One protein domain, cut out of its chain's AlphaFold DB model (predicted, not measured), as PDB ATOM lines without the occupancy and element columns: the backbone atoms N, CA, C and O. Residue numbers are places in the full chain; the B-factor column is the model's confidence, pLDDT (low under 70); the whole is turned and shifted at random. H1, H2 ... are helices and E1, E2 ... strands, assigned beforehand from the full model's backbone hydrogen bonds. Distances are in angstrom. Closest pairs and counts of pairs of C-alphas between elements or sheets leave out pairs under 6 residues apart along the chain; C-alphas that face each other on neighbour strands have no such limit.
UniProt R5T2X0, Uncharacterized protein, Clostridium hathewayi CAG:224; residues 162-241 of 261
ATOM      1  N   ILE A 162     143.978 116.378 174.666       81.06
ATOM      2  CA  ILE A 162     144.134 115.938 176.055       81.06
ATOM      3  C   ILE A 162     144.401 114.425 176.064       81.06
ATOM      4  O   ILE A 162     143.606 113.651 175.525       81.06
ATOM      5  N   LYS A 163     145.489 113.984 176.700       84.62
ATOM      6  CA  LYS A 163     145.905 112.576 176.795       84.62
ATOM      7  C   LYS A 163     145.854 112.079 178.236       84.62
ATOM      8  O   LYS A 163     146.506 112.632 179.112       84.62
ATOM      9  N   THR A 164     145.146 110.982 178.485       84.94
ATOM     10  CA  THR A 164     145.185 110.310 179.793       84.94
ATOM     11  C   THR A 164     146.445 109.445 179.924       84.94
ATOM     12  O   THR A 164     146.654 108.551 179.109       84.94
ATOM     13  N   ILE A 165     147.255 109.693 180.955       86.38
ATOM     14  CA  ILE A 165     148.482 108.976 181.325       86.38
ATOM     15  C   ILE A 165     148.415 108.710 182.834       86.38
ATOM     16  O   ILE A 165     148.327 109.649 183.627       86.38
ATOM     17  N   ASN A 166     148.430 107.438 183.245       86.00
ATOM     18  CA  ASN A 166     148.340 107.023 184.654       86.00
ATOM     19  C   ASN A 166     147.179 107.706 185.414       86.00
ATOM     20  O   ASN A 166     147.374 108.299 186.473       86.00
ATOM     21  N   SER A 167     145.973 107.678 184.832       81.75
ATOM     22  CA  SER A 167     144.740 108.301 185.362       81.75
ATOM     23  C   SER A 167     144.750 109.834 185.497       81.75
ATOM     24  O   SER A 167     143.742 110.415 185.896       81.75
ATOM     25  N   LYS A 168     145.841 110.502 185.110       76.88
ATOM     26  CA  LYS A 168     145.956 111.963 184.974       76.88
ATOM     27  C   LYS A 168     145.833 112.331 183.492       76.88
ATOM     28  O   LYS A 168     146.113 111.500 182.641       76.88
ATOM     29  N   LYS A 169     145.378 113.527 183.135       78.25
ATOM     30  CA  LYS A 169     145.015 113.905 181.754       78.25
ATOM     31  C   LYS A 169     145.842 115.075 181.236       78.25
ATOM     32  O   LYS A 169     145.482 116.179 181.486       78.25
ATOM     33  N   TYR A 170     146.864 114.968 180.428       82.88
ATOM     34  CA  TYR A 170     147.698 116.133 180.102       82.88
ATOM     35  C   TYR A 170     147.242 116.811 178.808       82.88
ATOM     36  O   TYR A 170     146.848 116.117 177.873       82.88
ATOM     37  N   ALA A 171     147.248 118.144 178.758       82.69
ATOM     38  CA  ALA A 171     146.889 118.915 177.566       82.69
ATOM     39  C   ALA A 171     148.149 119.280 176.776       82.69
ATOM     40  O   ALA A 171     149.151 119.656 177.378       82.69
ATOM     41  N   PHE A 172     148.093 119.188 175.448       87.50
ATOM     42  CA  PHE A 172     149.235 119.460 174.572       87.50
ATOM     43  C   PHE A 172     148.835 120.392 173.433       87.50
ATOM     44  O   PHE A 172     147.795 120.181 172.799       87.50
ATOM     45  N   ASN A 173     149.660 121.404 173.156       86.06
ATOM     46  CA  ASN A 173     149.424 122.330 172.047       86.06
ATOM     47  C   ASN A 173     149.741 121.691 170.680       86.06
ATOM     48  O   ASN A 173     150.094 120.514 170.576       86.06
ATOM     49  N   SER A 174     149.608 122.469 169.605       86.38
ATOM     50  CA  SER A 174     149.868 122.011 168.231       86.38
ATOM     51  C   SER A 174     151.337 121.690 167.940       86.38
ATOM     52  O   SER A 174     151.631 121.003 166.957       86.38
ATOM     53  N   LYS A 175     152.249 122.158 168.797       90.00
ATOM     54  CA  LYS A 175     153.690 121.894 168.756       90.00
ATOM     55  C   LYS A 175     154.102 120.718 169.643       90.00
ATOM     56  O   LYS A 175     155.273 120.376 169.666       90.00
ATOM     57  N   GLY A 176     153.149 120.075 170.320       92.06
ATOM     58  CA  GLY A 176     153.388 118.925 171.191       92.06
ATOM     59  C   GLY A 176     153.877 119.280 172.594       92.06
ATOM     60  O   GLY A 176     154.104 118.376 173.392       92.06
ATOM     61  N   GLU A 177     154.007 120.567 172.923       91.75
ATOM     62  CA  GLU A 177     154.375 120.992 174.272       91.75
ATOM     63  C   GLU A 177     153.199 120.746 175.219       91.75
ATOM     64  O   GLU A 177     152.050 121.105 174.929       91.75
ATOM     65  N   MET A 178     153.494 120.153 176.372       91.19
ATOM     66  CA  MET A 178     152.554 120.022 177.471       91.19
ATOM     67  C   MET A 178     152.237 121.407 178.038       91.19
ATOM     68  O   MET A 178     153.131 122.183 178.374       91.19
ATOM     69  N   LEU A 179     150.950 121.690 178.182       84.75
ATOM     70  CA  LEU A 179     150.438 122.944 178.711       84.75
ATOM     71  C   LEU A 179     150.173 122.841 180.216       84.75
ATOM     72  O   LEU A 179     149.676 121.825 180.710       84.75
ATOM     73  N   SER A 180     150.439 123.931 180.929       76.94
ATOM     74  CA  SER A 180     150.006 124.178 182.308       76.94
ATOM     75  C   SER A 180     148.938 125.281 182.338       76.94
ATOM     76  O   SER A 180     148.727 125.974 181.346       76.94
ATOM     77  N   GLY A 181     148.216 125.447 183.450       71.94
ATOM     78  CA  GLY A 181     147.178 126.484 183.577       71.94
ATOM     79  C   GLY A 181     145.863 126.169 182.850       71.94
ATOM     80  O   GLY A 181     145.586 125.018 182.529       71.94
ATOM     81  N   VAL A 182     145.034 127.190 182.618       72.25
ATOM     82  CA  VAL A 182     143.690 127.116 182.010       72.25
ATOM     83  C   VAL A 182     143.771 126.978 180.487       72.25
ATOM     84  O   VAL A 182     144.613 127.606 179.853       72.25
ATOM     85  N   GLN A 183     142.862 126.206 179.873       73.06
ATOM     86  CA  GLN A 183     142.884 125.908 178.433       73.06
ATOM     87  C   GLN A 183     141.559 126.274 177.740       73.06
ATOM     88  O   GLN A 183     140.522 125.655 177.985       73.06
ATOM     89  N   ALA A 184     141.575 127.223 176.802       67.50
ATOM     90  CA  ALA A 184     140.447 127.424 175.890       67.50
ATOM     91  C   ALA A 184     140.466 126.354 174.804       67.50
ATOM     92  O   ALA A 184     141.500 126.103 174.184       67.50
ATOM     93  N   MET A 185     139.311 125.760 174.522       66.56
ATOM     94  CA  MET A 185     139.194 124.745 173.481       66.56
ATOM     95  C   MET A 185     137.922 124.966 172.669       66.56
ATOM     96  O   MET A 185     136.898 125.309 173.242       66.56
ATOM     97  N   THR A 186     137.943 124.759 171.354       60.34
ATOM     98  CA  THR A 186     136.703 124.704 170.551       60.34
ATOM     99  C   THR A 186     136.170 123.284 170.429       60.34
ATOM    100  O   THR A 186     134.965 123.116 170.267       60.34
ATOM    101  N   SER A 187     137.047 122.282 170.560       61.66
ATOM    102  CA  SER A 187     136.768 120.841 170.584       61.66
ATOM    103  C   SER A 187     137.770 120.119 171.504       61.66
ATOM    104  O   SER A 187     138.636 120.756 172.086       61.66
ATOM    105  N   ILE A 188     137.687 118.793 171.675       57.47
ATOM    106  CA  ILE A 188     138.672 118.048 172.499       57.47
ATOM    107  C   ILE A 188     140.080 118.035 171.870       57.47
ATOM    108  O   ILE A 188     141.064 117.841 172.587       57.47
ATOM    109  N   SER A 189     140.183 118.219 170.553       62.09
ATOM    110  CA  SER A 189     141.458 118.280 169.830       62.09
ATOM    111  C   SER A 189     141.950 119.710 169.603       62.09
ATOM    112  O   SER A 189     143.147 119.947 169.464       62.09
ATOM    113  N   ASP A 190     141.049 120.690 169.606       69.88
ATOM    114  CA  ASP A 190     141.391 122.046 169.188       69.88
ATOM    115  C   ASP A 190     141.552 122.948 170.409       69.88
ATOM    116  O   ASP A 190     140.625 123.661 170.808       69.88
ATOM    117  N   ILE A 191     142.741 122.902 171.015       76.62
ATOM    118  CA  ILE A 191     143.162 123.909 171.993       76.62
ATOM    119  C   ILE A 191     143.395 125.217 171.239       76.62
ATOM    120  O   ILE A 191     144.284 125.315 170.395       76.62
ATOM    121  N   VAL A 192     142.585 126.221 171.551       74.19
ATOM    122  CA  VAL A 192     142.582 127.530 170.882       74.19
ATOM    123  C   VAL A 192     143.189 128.634 171.736       74.19
ATOM    124  O   VAL A 192     143.306 129.757 171.267       74.19
ATOM    125  N   GLY A 193     143.597 128.336 172.966       76.81
ATOM    126  CA  GLY A 193     144.338 129.261 173.812       76.81
ATOM    127  C   GLY A 193     144.705 128.638 175.152       76.81
ATOM    128  O   GLY A 193     144.098 127.656 175.580       76.81
ATOM    129  N   ASN A 194     145.686 129.235 175.816       80.81
ATOM    130  CA  ASN A 194     146.169 128.831 177.127       80.81
ATOM    131  C   ASN A 194     146.439 130.075 177.979       80.81
ATOM    132  O   ASN A 194     146.906 131.087 177.461       80.81
ATOM    133  N   LYS A 195     146.174 129.979 179.282       81.69
ATOM    134  CA  LYS A 195     146.567 130.985 180.265       81.69
ATOM    135  C   LYS A 195     147.142 130.283 181.491       81.69
ATOM    136  O   LYS A 195     146.420 129.557 182.178       81.69
ATOM    137  N   ALA A 196     148.433 130.492 181.750       79.88
ATOM    138  CA  ALA A 196     149.050 130.122 183.020       79.88
ATOM    139  C   ALA A 196     148.299 130.793 184.184       79.88
ATOM    140  O   ALA A 196     147.739 131.875 184.011       79.88
ATOM    141  N   ILE A 197     148.223 130.101 185.323       77.06
ATOM    142  CA  ILE A 197     147.624 130.604 186.567       77.06
ATOM    143  C   ILE A 197     148.752 130.658 187.589       77.06
ATOM    144  O   ILE A 197     148.902 129.766 188.419       77.06
ATOM    145  N   ASP A 198     149.592 131.660 187.404       77.12
ATOM    146  CA  ASP A 198     150.876 131.882 188.061       77.12
ATOM    147  C   ASP A 198     150.832 133.024 189.081       77.12
ATOM    148  O   ASP A 198     151.859 133.397 189.622       77.12
ATOM    149  N   ASP A 199     149.644 133.550 189.381       82.19
ATOM    150  CA  ASP A 199     149.449 134.510 190.459       82.19
ATOM    151  C   ASP A 199     148.052 134.388 191.092       82.19
ATOM    152  O   ASP A 199     147.107 133.823 190.518       82.19
ATOM    153  N   ALA A 200     147.925 134.924 192.306       81.62
ATOM    154  CA  ALA A 200     146.701 134.870 193.098       81.62
ATOM    155  C   ALA A 200     145.522 135.636 192.463       81.62
ATOM    156  O   ALA A 200     144.375 135.195 192.586       81.62
ATOM    157  N   ASP A 201     145.774 136.726 191.733       85.69
ATOM    158  CA  ASP A 201     144.720 137.510 191.079       85.69
ATOM    159  C   ASP A 201     144.089 136.713 189.929       85.69
ATOM    160  O   ASP A 201     142.869 136.727 189.735       85.69
ATOM    161  N   LEU A 202     144.894 135.949 189.186       81.31
ATOM    162  CA  LEU A 202     144.421 135.029 188.153       81.31
ATOM    163  C   LEU A 202     143.627 133.868 188.750       81.31
ATOM    164  O   LEU A 202     142.632 133.435 188.155       81.31
ATOM    165  N   VAL A 203     144.025 133.377 189.928       76.25
ATOM    166  CA  VAL A 203     143.258 132.375 190.682       76.25
ATOM    167  C   VAL A 203     141.887 132.929 191.071       76.25
ATOM    168  O   VAL A 203     140.875 132.240 190.893       76.25
ATOM    169  N   ASP A 204     141.824 134.156 191.576       80.75
ATOM    170  CA  ASP A 204     140.569 134.773 192.001       80.75
ATOM    171  C   ASP A 204     139.690 135.145 190.803       80.75
ATOM    172  O   ASP A 204     138.512 134.784 190.778       80.75
ATOM    173  N   ALA A 205     140.260 135.681 189.722       81.00
ATOM    174  CA  ALA A 205     139.538 135.910 188.471       81.00
ATOM    175  C   ALA A 205     138.957 134.607 187.884       81.00
ATOM    176  O   ALA A 205     137.853 134.579 187.322       81.00
ATOM    177  N   LEU A 206     139.681 133.495 188.027       76.62
ATOM    178  CA  LEU A 206     139.218 132.166 187.638       76.62
ATOM    179  C   LEU A 206     138.071 131.673 188.538       76.62
ATOM    180  O   LEU A 206     137.078 131.126 188.035       76.62
ATOM    181  N   LYS A 207     138.168 131.880 189.857       75.00
ATOM    182  CA  LYS A 207     137.095 131.569 190.816       75.00
ATOM    183  C   LYS A 207     135.872 132.458 190.619       75.00
ATOM    184  O   LYS A 207     134.760 131.965 190.780       75.00
ATOM    185  N   ASP A 208     136.025 133.694 190.181       77.25
ATOM    186  CA  ASP A 208     134.907 134.614 189.968       77.25
ATOM    187  C   ASP A 208     134.288 134.470 188.570       77.25
ATOM    188  O   ASP A 208     133.175 134.930 188.315       77.25
ATOM    189  N   GLY A 209     134.952 133.739 187.664       74.19
ATOM    190  CA  GLY A 209     134.510 133.596 186.273       74.19
ATOM    191  C   GLY A 209     134.674 134.891 185.472       74.19
ATOM    192  O   GLY A 209     133.939 135.138 184.511       74.19
ATOM    193  N   THR A 210     135.613 135.737 185.888       79.38
ATOM    194  CA  THR A 210     135.958 137.015 185.257       79.38
ATOM    195  C   THR A 210     137.236 136.922 184.428       79.38
ATOM    196  O   THR A 210     137.460 137.807 183.607       79.38
ATOM    197  N   LEU A 211     138.021 135.844 184.569       78.62
ATOM    198  CA  LEU A 211     139.255 135.640 183.810       78.62
ATOM    199  C   LEU A 211     139.003 135.655 182.293       78.62
ATOM    200  O   LEU A 211     138.125 134.953 181.769       78.62
ATOM    201  N   THR A 212     139.822 136.449 181.605       80.12
ATOM    202  CA  THR A 212     139.860 136.577 180.148       80.12
ATOM    203  C   THR A 212     141.286 136.419 179.634       80.12
ATOM    204  O   THR A 212     142.241 136.699 180.358       80.12
ATOM    205  N   PHE A 213     141.435 135.930 178.407       79.75
ATOM    206  CA  PHE A 213     142.719 135.839 177.712       79.75
ATOM    207  C   PHE A 213     142.508 135.751 176.202       79.75
ATOM    208  O   PHE A 213     141.457 135.298 175.744       79.75
ATOM    209  N   ASP A 214     143.515 136.144 175.432       82.12
ATOM    210  CA  ASP A 214     143.491 136.007 173.980       82.12
ATOM    211  C   ASP A 214     143.934 134.606 173.563       82.12
ATOM    212  O   ASP A 214     144.926 134.061 174.049       82.12
ATOM    213  N   GLY A 215     143.163 133.991 172.675       78.19
ATOM    214  CA  GLY A 215     143.516 132.717 172.079       78.19
ATOM    215  C   GLY A 215     144.484 132.872 170.913       78.19
ATOM    216  O   GLY A 215     144.647 133.941 170.328       78.19
ATOM    217  N   TYR A 216     145.061 131.748 170.496       77.50
ATOM    218  CA  TYR A 216     145.976 131.642 169.359       77.50
ATOM    219  C   TYR A 216     145.350 132.079 168.027       77.50
ATOM    220  O   TYR A 216     146.057 132.339 167.060       77.50
ATOM    221  N   ASN A 217     144.021 132.156 167.965       77.31
ATOM    222  CA  ASN A 217     143.267 132.619 166.803       77.31
ATOM    223  C   ASN A 217     142.888 134.111 166.867       77.31
ATOM    224  O   ASN A 217     142.033 134.546 166.095       77.31
ATOM    225  N   GLY A 218     143.460 134.875 167.804       79.44
ATOM    226  CA  GLY A 218     143.195 136.305 167.973       79.44
ATOM    227  C   GLY A 218     141.812 136.633 168.543       79.44
ATOM    228  O   GLY A 218     141.419 137.796 168.551       79.44
ATOM    229  N   LYS A 219     141.048 135.633 169.001       79.62
ATOM    230  CA  LYS A 219     139.782 135.854 169.707       79.62
ATOM    231  C   LYS A 219     140.031 135.924 171.205       79.62
ATOM    232  O   LYS A 219     140.754 135.088 171.741       79.62
ATOM    233  N   SER A 220     139.361 136.840 171.891       79.56
ATOM    234  CA  SER A 220     139.353 136.857 173.352       79.56
ATOM    235  C   SER A 220     138.366 135.827 173.893       79.56
ATOM    236  O   SER A 220     137.216 135.732 173.452       79.56
ATOM    237  N   TYR A 221     138.815 135.066 174.880       74.94
ATOM    238  CA  TYR A 221     138.031 134.053 175.557       74.94
ATOM    239  C   TYR A 221     137.769 134.471 176.994       74.94
ATOM    240  O   TYR A 221     138.686 134.834 177.725       74.94
ATOM    241  N   LYS A 222     136.507 134.365 177.414       72.31
ATOM    242  CA  LYS A 222     136.104 134.454 178.818       72.31
ATOM    243  C   LYS A 222     135.777 133.058 179.322       72.31
ATOM    244  O   LYS A 222     135.147 132.266 178.611       72.31
ATOM    245  N   ILE A 223     136.192 132.748 180.544       67.81
ATOM    246  CA  ILE A 223     135.897 131.445 181.141       67.81
ATOM    247  C   ILE A 223     134.407 131.361 181.451       67.81
ATOM    248  O   ILE A 223     133.878 132.054 182.320       67.81
ATOM    249  N   GLY A 224     133.725 130.500 180.701       53.00
ATOM    250  CA  GLY A 224     132.284 130.326 180.758       53.00
ATOM    251  C   GLY A 224     131.926 129.022 181.452       53.00
ATOM    252  O   GLY A 224     131.734 128.020 180.782       53.00
ATOM    253  N   LYS A 225     131.768 129.073 182.780       51.62
ATOM    254  CA  LYS A 225     131.267 127.994 183.659       51.62
ATOM    255  C   LYS A 225     132.143 126.725 183.726       51.62
ATOM    256  O   LYS A 225     132.582 126.157 182.735       51.62
ATOM    257  N   PHE A 226     132.333 126.231 184.948       51.78
ATOM    258  CA  PHE A 226     132.800 124.864 185.188       51.78
ATOM    259  C   PHE A 226     131.705 123.917 184.679       51.78
ATOM    260  O   PHE A 226     130.537 124.106 185.016       51.78
ATOM    261  N   LEU A 227     132.058 122.942 183.841       47.16
ATOM    262  CA  LEU A 227     131.102 121.994 183.271       47.16
ATOM    263  C   LEU A 227     131.456 120.574 183.689       47.16
ATOM    264  O   LEU A 227     132.581 120.116 183.485       47.16
ATOM    265  N   ASP A 228     130.462 119.848 184.194       47.62
ATOM    266  CA  ASP A 228     130.605 118.432 184.544       47.62
ATOM    267  C   ASP A 228     130.863 117.551 183.314       47.62
ATOM    268  O   ASP A 228     131.554 116.531 183.413       47.62
ATOM    269  N   ASN A 229     130.343 117.973 182.153       54.00
ATOM    270  CA  ASN A 229     130.577 117.359 180.853       54.00
ATOM    271  C   ASN A 229     131.063 118.401 179.815       54.00
ATOM    272  O   ASN A 229     130.277 119.165 179.262       54.00
ATOM    273  N   PRO A 230     132.361 118.427 179.503       49.56
ATOM    274  CA  PRO A 230     132.938 119.359 178.535       49.56
ATOM    275  C   PRO A 230     132.623 118.992 177.078       49.56
ATOM    276  O   PRO A 230     132.607 119.872 176.222       49.56
ATOM    277  N   LYS A 231     132.293 117.720 176.779       58.28
ATOM    278  CA  LYS A 231     131.861 117.312 175.425       58.28
ATOM    279  C   LYS A 231     130.587 118.031 174.985       58.28
ATOM    280  O   LYS A 231     130.431 118.294 173.801       58.28
ATOM    281  N   SER A 232     129.693 118.358 175.919       55.84
ATOM    282  CA  SER A 232     128.416 119.018 175.619       55.84
ATOM    283  C   SER A 232     128.518 120.521 175.343       55.84
ATOM    284  O   SER A 232     127.501 121.123 175.021       55.84
ATOM    285  N   ALA A 233     129.700 121.137 175.463       50.62
ATOM    286  CA  ALA A 233     129.872 122.579 175.240       50.62
ATOM    287  C   ALA A 233     130.777 122.951 174.052       50.62
ATOM    288  O   ALA A 233     130.843 124.128 173.693       50.62
ATOM    289  N   VAL A 234     131.409 121.958 173.414       55.41
ATOM    290  CA  VAL A 234     132.165 122.072 172.151       55.41
ATOM    291  C   VAL A 234     131.401 122.937 171.134       55.41
ATOM    292  O   VAL A 234     130.225 122.688 170.878       55.41
ATOM    293  N   GLY A 235     132.059 123.955 170.565       52.41
ATOM    294  CA  GLY A 235     131.477 124.866 169.563       52.41
ATOM    295  C   GLY A 235     130.903 126.194 170.082       52.41
ATOM    296  O   GLY A 235     130.649 127.087 169.277       52.41
ATOM    297  N   ASN A 236     130.755 126.384 171.398       55.75
ATOM    298  CA  ASN A 236     130.447 127.704 171.962       55.75
ATOM    299  C   ASN A 236     131.739 128.520 172.109       55.75
ATOM    300  O   ASN A 236     132.777 127.966 172.464       55.75
ATOM    301  N   ASN A 237     131.690 129.825 171.841       55.94
ATOM    302  CA  ASN A 237     132.830 130.753 171.874       55.94
ATOM    303  C   ASN A 237     133.311 131.026 173.333       55.94
ATOM    304  O   ASN A 237     133.329 132.166 173.785       55.94
ATOM    305  N   SER A 238     133.644 129.968 174.086       55.12
ATOM    306  CA  SER A 238     133.874 129.937 175.541       55.12
ATOM    307  C   SER A 238     135.206 129.247 175.883       55.12
ATOM    308  O   SER A 238     135.567 128.262 175.242       55.12
ATOM    309  N   ALA A 239     135.932 129.729 176.904       57.12
ATOM    310  CA  ALA A 239     137.097 129.029 177.470       57.12
ATOM    311  C   ALA A 239     136.695 128.012 178.550       57.12
ATOM    312  O   ALA A 239     135.728 128.238 179.283       57.12
ATOM    313  N   TYR A 240     137.485 126.939 178.691       61.31
ATOM    314  CA  TYR A 240     137.282 125.871 179.673       61.31
ATOM    315  C   TYR A 240     138.452 125.793 180.657       61.31
ATOM    316  O   TYR A 240     139.552 126.262 180.396       61.31
ATOM    317  N   VAL A 241     138.220 125.189 181.821       55.25
ATOM    318  CA  VAL A 241     139.268 125.016 182.831       55.25
ATOM    319  C   VAL A 241     139.717 123.570 182.834       55.25
ATOM    320  O   VAL A 241     138.961 122.663 183.175       55.25
TER     321      VAL A 241
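What this domain is: This is residues 162 to 241 of the 261 residues of an uncharacterized protein of Clostridium hathewayi CAG:224 (UniProt R5T2X0). Three separate two-stranded hairpins stand in a loose row, with E3 and E4 in the middle, E5 and E6 on one side, and E1 and E2 on the other, where residues 164 to 169 stick out. The helix H1 lies beyond one end of the E3-E4 and E5-E6 hairpins, and the stretch after E6, with the small H2, loops out and folds back toward E3. The printed part has 80 residues with six named strands and two named helices, in the order E1 E2 E3 E4 H1 E5 E6 H2, and each of its three sheets is antiparallel. The class is mixed, helices and strands, with under half of the residues in named elements. The whole is compact, with a radius of gyration of the C-alphas of 12.2 A, and rounded, spanning 30 by 26 by 26 A.

How they stand to each other: E3, residues 182 to 185, and E4, residues 191 to 195, form a hairpin at 161 degrees between their directions, with N 182 and O 195 at 2.8 A. E5, residues 212 to 214, and E6, residues 220 to 222, form a second hairpin at 155 degrees, with N 221 and O 213 at 2.8 A. The closest C-alphas of E4 and E5, those of Lys 195 and Phe 213, are 6.7 A apart. Those of E3 and E6, Ala 184 and Tyr 221, are 7.1 A apart. E1, residues 162 to 165, and E2, residues 168 to 172, form the third hairpin at 141 degrees, with N 165 and O 168 at 2.7 A. The closest C-alphas of E2 and E4, those of Phe 172 and Ile 191, are 8.0 A apart. Residues 171 to 172 of E2 also pair, antiparallel, with residues 178 to 179. H1, residues 200 to 208, is apart from E3 and E6, and every O i to N i+4 pair in it is within hydrogen-bond range. H2, residues 230 to 233, is too short for such a pair and is apart from H1 and E3.

Where its parts are: E4 measures 11.4 A, E3 9.9 A, E2 13.2 A, E1 9.8 A, H1 12.2 A, E5 7.2 A, E6 6.8 A and H2 5.5 A. E1 begins at C-alpha 162, (144.134, 115.938, 176.055). E3 begins at C-alpha 182, (143.690, 127.116, 182.010). H2 ends at C-alpha 233, (129.872, 122.579, 175.240).

The domain as a whole: The two C-alphas farthest apart, those of Asn 166 and Gly 218, are 34.1 A apart. The printed part has no cut, and no link between named elements is long. The mean pLDDT of the printed part is 72.8, and residues 184 to 190 and 223 to 241 are under 70.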